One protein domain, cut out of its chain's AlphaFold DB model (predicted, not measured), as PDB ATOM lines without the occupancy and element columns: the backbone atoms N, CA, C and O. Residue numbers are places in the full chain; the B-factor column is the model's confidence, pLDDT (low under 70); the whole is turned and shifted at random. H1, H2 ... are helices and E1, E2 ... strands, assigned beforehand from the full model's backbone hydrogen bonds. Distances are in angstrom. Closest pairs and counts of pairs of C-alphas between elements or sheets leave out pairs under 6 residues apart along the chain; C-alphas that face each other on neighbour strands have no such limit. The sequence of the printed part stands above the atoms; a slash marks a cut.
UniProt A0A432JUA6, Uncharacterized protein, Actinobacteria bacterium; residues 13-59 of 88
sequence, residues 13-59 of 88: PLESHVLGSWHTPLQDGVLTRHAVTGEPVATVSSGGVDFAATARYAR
ATOM      1  N   PRO A  13     256.404 256.391 472.761       81.56
ATOM      2  CA  PRO A  13     256.147 256.035 471.377       81.56
ATOM      3  C   PRO A  13     256.010 257.298 470.527       81.56
ATOM      4  O   PRO A  13     255.308 258.238 470.902       81.56
ATOM      5  N   LEU A  14     256.697 257.314 469.389       84.94
ATOM      6  CA  LEU A  14     256.598 258.376 468.402       84.94
ATOM      7  C   LEU A  14     255.397 258.127 467.489       84.94
ATOM      8  O   LEU A  14     255.241 257.043 466.923       84.94
ATOM      9  N   GLU A  15     254.574 259.153 467.319       86.44
ATOM     10  CA  GLU A  15     253.439 259.121 466.404       86.44
ATOM     11  C   GLU A  15     253.898 259.311 464.955       86.44
ATOM     12  O   GLU A  15     254.806 260.092 464.661       86.44
ATOM     13  N   SER A  16     253.249 258.604 464.035       84.19
ATOM     14  CA  SER A  16     253.500 258.720 462.597       84.19
ATOM     15  C   SER A  16     252.404 259.558 461.950       84.19
ATOM     16  O   SER A  16     251.228 259.249 462.102       84.19
ATOM     17  N   HIS A  17     252.752 260.608 461.208       84.56
ATOM     18  CA  HIS A  17     251.755 261.420 460.507       84.56
ATOM     19  C   HIS A  17     251.448 260.835 459.121       84.56
ATOM     20  O   HIS A  17     252.241 260.979 458.187       84.56
ATOM     21  N   VAL A  18     250.297 260.181 458.980       85.19
ATOM     22  CA  VAL A  18     249.866 259.479 457.760       85.19
ATOM     23  C   VAL A  18     248.432 259.857 457.414       85.19
ATOM     24  O   VAL A  18     247.647 260.188 458.294       85.19
ATOM     25  N   LEU A  19     248.084 259.857 456.124       85.25
ATOM     26  CA  LEU A  19     246.730 260.204 455.653       85.25
ATOM     27  C   LEU A  19     246.210 261.574 456.147       85.25
ATOM     28  O   LEU A  19     245.008 261.787 456.252       85.25
ATOM     29  N   GLY A  20     247.110 262.511 456.471       84.38
ATOM     30  CA  GLY A  20     246.732 263.816 457.027       84.38
ATOM     31  C   GLY A  20     246.337 263.795 458.508       84.38
ATOM     32  O   GLY A  20     245.695 264.732 458.966       84.38
ATOM     33  N   SER A  21     246.671 262.739 459.253       85.25
ATOM     34  CA  SER A  21     246.375 262.601 460.682       85.25
ATOM     35  C   SER A  21     247.551 261.991 461.451       85.25
ATOM     36  O   SER A  21     248.393 261.288 460.890       85.25
ATOM     37  N   TRP A  22     247.616 262.261 462.755       86.19
ATOM     38  CA  TRP A  22     248.586 261.629 463.650       86.19
ATOM     39  C   TRP A  22     248.119 260.217 464.010       86.19
ATOM     40  O   TRP A  22     247.021 260.035 464.530       86.19
ATOM     41  N   HIS A  23     248.945 259.220 463.705       83.12
ATOM     42  CA  HIS A  23     248.702 257.817 464.008       83.12
ATOM     43  C   HIS A  23     249.606 257.372 465.161       83.12
ATOM     44  O   HIS A  23     250.833 257.289 465.018       83.12
ATOM     45  N   THR A  24     248.989 257.054 466.297       80.88
ATOM     46  CA  THR A  24     249.674 256.479 467.454       80.88
ATOM     47  C   THR A  24     249.953 254.990 467.200       80.88
ATOM     48  O   THR A  24     249.035 254.244 466.854       80.88
ATOM     49  N   PRO A  25     251.201 254.518 467.346       72.12
ATOM     50  CA  PRO A  25     251.518 253.110 467.132       72.12
ATOM     51  C   PRO A  25     250.854 252.217 468.192       72.12
ATOM     52  O   PRO A  25     250.934 252.498 469.385       72.12
ATOM     53  N   LEU A  26     250.237 251.113 467.755       67.31
ATOM     54  CA  LEU A  26     249.602 250.126 468.646       67.31
ATOM     55  C   LEU A  26     250.594 249.158 469.309       67.31
ATOM     56  O   LEU A  26     250.218 248.433 470.224       67.31
ATOM     57  N   GLN A  27     251.825 249.082 468.801       66.31
ATOM     58  CA  GLN A  27     252.804 248.059 469.172       66.31
ATOM     59  C   GLN A  27     254.079 248.707 469.695       66.31
ATOM     60  O   GLN A  27     254.496 249.748 469.173       66.31
ATOM     61  N   ASP A  28     254.718 248.051 470.665       66.19
ATOM     62  CA  ASP A  28     256.017 248.466 471.182       66.19
ATOM     63  C   ASP A  28     257.037 248.512 470.038       66.19
ATOM     64  O   ASP A  28     257.348 247.514 469.387       66.19
ATOM     65  N   GLY A  29     257.483 249.728 469.730       72.94
ATOM     66  CA  GLY A  29     258.385 250.003 468.622       72.94
ATOM     67  C   GLY A  29     259.849 249.720 468.930       72.94
ATOM     68  O   GLY A  29     260.240 249.377 470.044       72.94
ATOM     69  N   VAL A  30     260.695 249.949 467.931       82.88
ATOM     70  CA  VAL A  30     262.148 249.878 468.072       82.88
ATOM     71  C   VAL A  30     262.636 251.056 468.912       82.88
ATOM     72  O   VAL A  30     262.329 252.218 468.626       82.88
ATOM     73  N   LEU A  31     263.422 250.759 469.947       85.44
ATOM     74  CA  LEU A  31     264.025 251.771 470.804       85.44
ATOM     75  C   LEU A  31     265.085 252.572 470.038       85.44
ATOM     76  O   LEU A  31     266.134 252.047 469.664       85.44
ATOM     77  N   THR A  32     264.835 253.863 469.866       83.62
ATOM     78  CA  THR A  32     265.771 254.819 469.277       83.62
ATOM     79  C   THR A  32     266.596 255.481 470.374       83.62
ATOM     80  O   THR A  32     266.061 255.962 471.378       83.62
ATOM     81  N   ARG A  33     267.915 255.507 470.177       85.88
ATOM     82  CA  ARG A  33     268.897 256.054 471.120       85.88
ATOM     83  C   ARG A  33     269.556 257.304 470.556       85.88
ATOM     84  O   ARG A  33     269.691 257.453 469.344       85.88
ATOM     85  N   HIS A  34     269.995 258.186 471.441       81.50
ATOM     86  CA  HIS A  34     270.756 259.369 471.083       81.50
ATOM     87  C   HIS A  34     272.101 258.957 470.471       81.50
ATOM     88  O   HIS A  34     272.876 258.241 471.103       81.50
ATOM     89  N   ALA A  35     272.402 259.443 469.264       84.88
ATOM     90  CA  ALA A  35     273.571 259.006 468.493       84.88
ATOM     91  C   ALA A  35     274.921 259.262 469.192       84.88
ATOM     92  O   ALA A  35     275.883 258.548 468.941       84.88
ATOM     93  N   VAL A  36     274.993 260.269 470.071       86.94
ATOM     94  CA  VAL A  36     276.235 260.654 470.770       86.94
ATOM     95  C   VAL A  36     276.355 260.051 472.176       86.94
ATOM     96  O   VAL A  36     277.459 259.755 472.611       86.94
ATOM     97  N   THR A  37     275.247 259.875 472.906       85.12
ATOM     98  CA  THR A  37     275.270 259.476 474.333       85.12
ATOM     99  C   THR A  37     274.781 258.046 474.554       85.12
ATOM    100  O   THR A  37     274.997 257.488 475.623       85.12
ATOM    101  N   GLY A  38     274.110 257.435 473.571       83.25
ATOM    102  CA  GLY A  38     273.514 256.100 473.688       83.25
ATOM    103  C   GLY A  38     272.246 256.039 474.552       83.25
ATOM    104  O   GLY A  38     271.616 254.978 474.659       83.25
ATOM    105  N   GLU A  39     271.836 257.163 475.140       83.94
ATOM    106  CA  GLU A  39     270.653 257.239 475.991       83.94
ATOM    107  C   GLU A  39     269.368 257.026 475.174       83.94
ATOM    108  O   GLU A  39     269.266 257.516 474.046       83.94
ATOM    109  N   PRO A  40     268.375 256.289 475.698       83.81
ATOM    110  CA  PRO A  40     267.078 256.130 475.049       83.81
ATOM    111  C   PRO A  40     266.345 257.466 474.853       83.81
ATOM    112  O   PRO A  40     266.232 258.248 475.795       83.81
ATOM    113  N   VAL A  41     265.797 257.696 473.656       84.69
ATOM    114  CA  VAL A  41     265.064 258.931 473.316       84.69
ATOM    115  C   VAL A  41     263.581 258.660 473.050       84.69
ATOM    116  O   VAL A  41     262.733 259.388 473.555       84.69
ATOM    117  N   ALA A  42     263.248 257.622 472.279       84.00
ATOM    118  CA  ALA A  42     261.866 257.302 471.903       84.00
ATOM    119  C   ALA A  42     261.743 255.861 471.386       84.00
ATOM    120  O   ALA A  42     262.749 255.243 471.040       84.00
ATOM    121  N   THR A  43     260.521 255.339 471.281       84.19
ATOM    122  CA  THR A  43     260.219 254.114 470.523       84.19
ATOM    123  C   THR A  43     259.543 254.466 469.206       84.19
ATOM    124  O   THR A  43     258.641 255.297 469.161       84.19
ATOM    125  N   VAL A  44     259.979 253.844 468.111       83.62
ATOM    126  CA  VAL A  44     259.432 254.091 466.771       83.62
ATOM    127  C   VAL A  44     258.849 252.798 466.230       83.62
ATOM    128  O   VAL A  44     259.529 251.775 466.183       83.62
ATOM    129  N   SER A  45     257.591 252.837 465.810       80.88
ATOM    130  CA  SER A  45     256.930 251.713 465.154       80.88
ATOM    131  C   SER A  45     256.168 252.209 463.939       80.88
ATOM    132  O   SER A  45     255.526 253.255 463.983       80.88
ATOM    133  N   SER A  46     256.223 251.429 462.865       77.81
ATOM    134  CA  SER A  46     255.345 251.594 461.703       77.81
ATOM    135  C   SER A  46     254.233 250.540 461.673       77.81
ATOM    136  O   SER A  46     253.527 250.412 460.676       77.81
ATOM    137  N   GLY A  47     254.075 249.767 462.754       77.56
ATOM    138  CA  GLY A  47     252.992 248.801 462.893       77.56
ATOM    139  C   GLY A  47     251.630 249.497 462.833       77.56
ATOM    140  O   GLY A  47     251.396 250.473 463.544       77.56
ATOM    141  N   GLY A  48     250.742 248.995 461.972       76.38
ATOM    142  CA  GLY A  48     249.406 249.562 461.752       76.38
ATOM    143  C   GLY A  48     249.329 250.645 460.673       76.38
ATOM    144  O   GLY A  48     248.229 251.048 460.311       76.38
ATOM    145  N   VAL A  49     250.458 251.081 460.101       81.62
ATOM    146  CA  VAL A  49     250.445 252.035 458.982       81.62
ATOM    147  C   VAL A  49     250.098 251.319 457.675       81.62
ATOM    148  O   VAL A  49     250.845 250.462 457.205       81.62
ATOM    149  N   ASP A  50     248.992 251.720 457.041       84.50
ATOM    150  CA  ASP A  50     248.681 251.320 455.667       84.50
ATOM    151  C   ASP A  50     249.484 252.179 454.677       84.50
ATOM    152  O   ASP A  50     249.127 253.312 454.324       84.50
ATOM    153  N   PHE A  51     250.604 251.628 454.217       84.00
ATOM    154  CA  PHE A  51     251.478 252.283 453.249       84.00
ATOM    155  C   PHE A  51     250.831 252.458 451.869       84.00
ATOM    156  O   PHE A  51     251.131 253.437 451.181       84.00
ATOM    157  N   ALA A  52     249.939 251.552 451.458       88.12
ATOM    158  CA  ALA A  52     249.269 251.638 450.164       88.12
ATOM    159  C   ALA A  52     248.256 252.790 450.164       88.12
ATOM    160  O   ALA A  52     248.280 253.631 449.257       88.12
ATOM    161  N   ALA A  53     247.443 252.889 451.219       86.19
ATOM    162  CA  ALA A  53     246.556 254.024 451.437       86.19
ATOM    163  C   ALA A  53     247.352 255.331 451.569       86.19
ATOM    164  O   ALA A  53     246.988 256.331 450.953       86.19
ATOM    165  N   THR A  54     248.478 255.320 452.292       86.88
ATOM    166  CA  THR A  54     249.345 256.502 452.445       86.88
ATOM    167  C   THR A  54     249.877 256.991 451.096       86.88
ATOM    168  O   THR A  54     249.808 258.182 450.792       86.88
ATOM    169  N   ALA A  55     250.357 256.081 450.245       87.06
ATOM    170  CA  ALA A  55     250.839 256.421 448.910       87.06
ATOM    171  C   ALA A  55     249.710 256.896 447.980       87.06
ATOM    172  O   ALA A  55     249.933 257.756 447.126       87.06
ATOM    173  N   ARG A  56     248.499 256.343 448.116       87.75
ATOM    174  CA  ARG A  56     247.312 256.807 447.388       87.75
ATOM    175  C   ARG A  56     246.939 258.231 447.804       87.75
ATOM    176  O   ARG A  56     246.892 259.106 446.945       87.75
ATOM    177  N   TYR A  57     246.805 258.479 449.104       85.81
ATOM    178  CA  TYR A  57     246.515 259.797 449.664       85.81
ATOM    179  C   TYR A  57     247.556 260.845 449.256       85.81
ATOM    180  O   TYR A  57     247.207 261.950 448.854       85.81
ATOM    181  N   ALA A  58     248.845 260.493 449.276       85.50
ATOM    182  CA  ALA A  58     249.909 261.392 448.836       85.50
ATOM    183  C   ALA A  58     249.766 261.806 447.359       85.50
ATOM    184  O   ALA A  58     250.076 262.945 447.015       85.50
ATOM    185  N   ARG A  59     249.282 260.914 446.483       85.56
ATOM    186  CA  ARG A  59     249.019 261.238 445.070       85.56
ATOM    187  C   ARG A  59     247.749 262.065 444.900       85.56
ATOM    188  O   ARG A  59     247.764 263.026 444.139       85.56
TER     189      ARG A  59
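Overview. This is residues 13 to 59 of the 88 residues of an uncharacterized protein of Actinobacteria bacterium (UniProt A0A432JUA6). Two small strand hairpins, E1 with E2 and E3 with E4, are strung out along an elongated, loosely built domain, with one short helix, H1, at the end beyond the first hairpin and the turn of the second hairpin at the other end. Residues 13 to 14, ahead of E1, pair in parallel with residues 43 to 44 of E4 and tie the start of the printed part to the second hairpin. The printed part has 47 residues, of which 24 are in named elements, four strands and one helix in the order E1, E2, E3, E4, H1 along the chain; the strands form two antiparallel sheets of two strands each, and the class is mixed, helices and strands. It is loose, with a radius of gyration of the C-alphas of 12.9 A, and spans 39 by 20 by 15 A.

Arrangement. E1, residues 16 to 18, and E2, residues 21 to 23, form an antiparallel hairpin at 137 degrees, with N 16 and O 23 2.9 A apart, within hydrogen-bond range. E3, residues 30 to 33, and E4, residues 40 to 44, form another at 149 degrees, with N 30 and O 44 2.8 A apart. E1 and E2 are apart from E3 and E4. In H1, residues 51 to 59, every O i to N i+4 pair is within hydrogen-bond range. The closest C-alphas of E1 and H1, those of Val 18 and Thr 54, are 6.1 A apart.

Along the chain. E1 begins at C-alpha 16 (253.500, 258.720, 462.597) and is 6.1 A long; E2 is 6.3 A. E3 is 9.6 A and E4 11.5 A. H1 measures 12.4 A and ends at C-alpha 59 (249.019, 261.238, 445.070).

Size, cuts and confidence. The C-alphas of Thr 37 and Arg 59, the two farthest apart, are 39.4 A apart. The printed part has no cut and no long link. Residues 26 to 28 are under pLDDT 70.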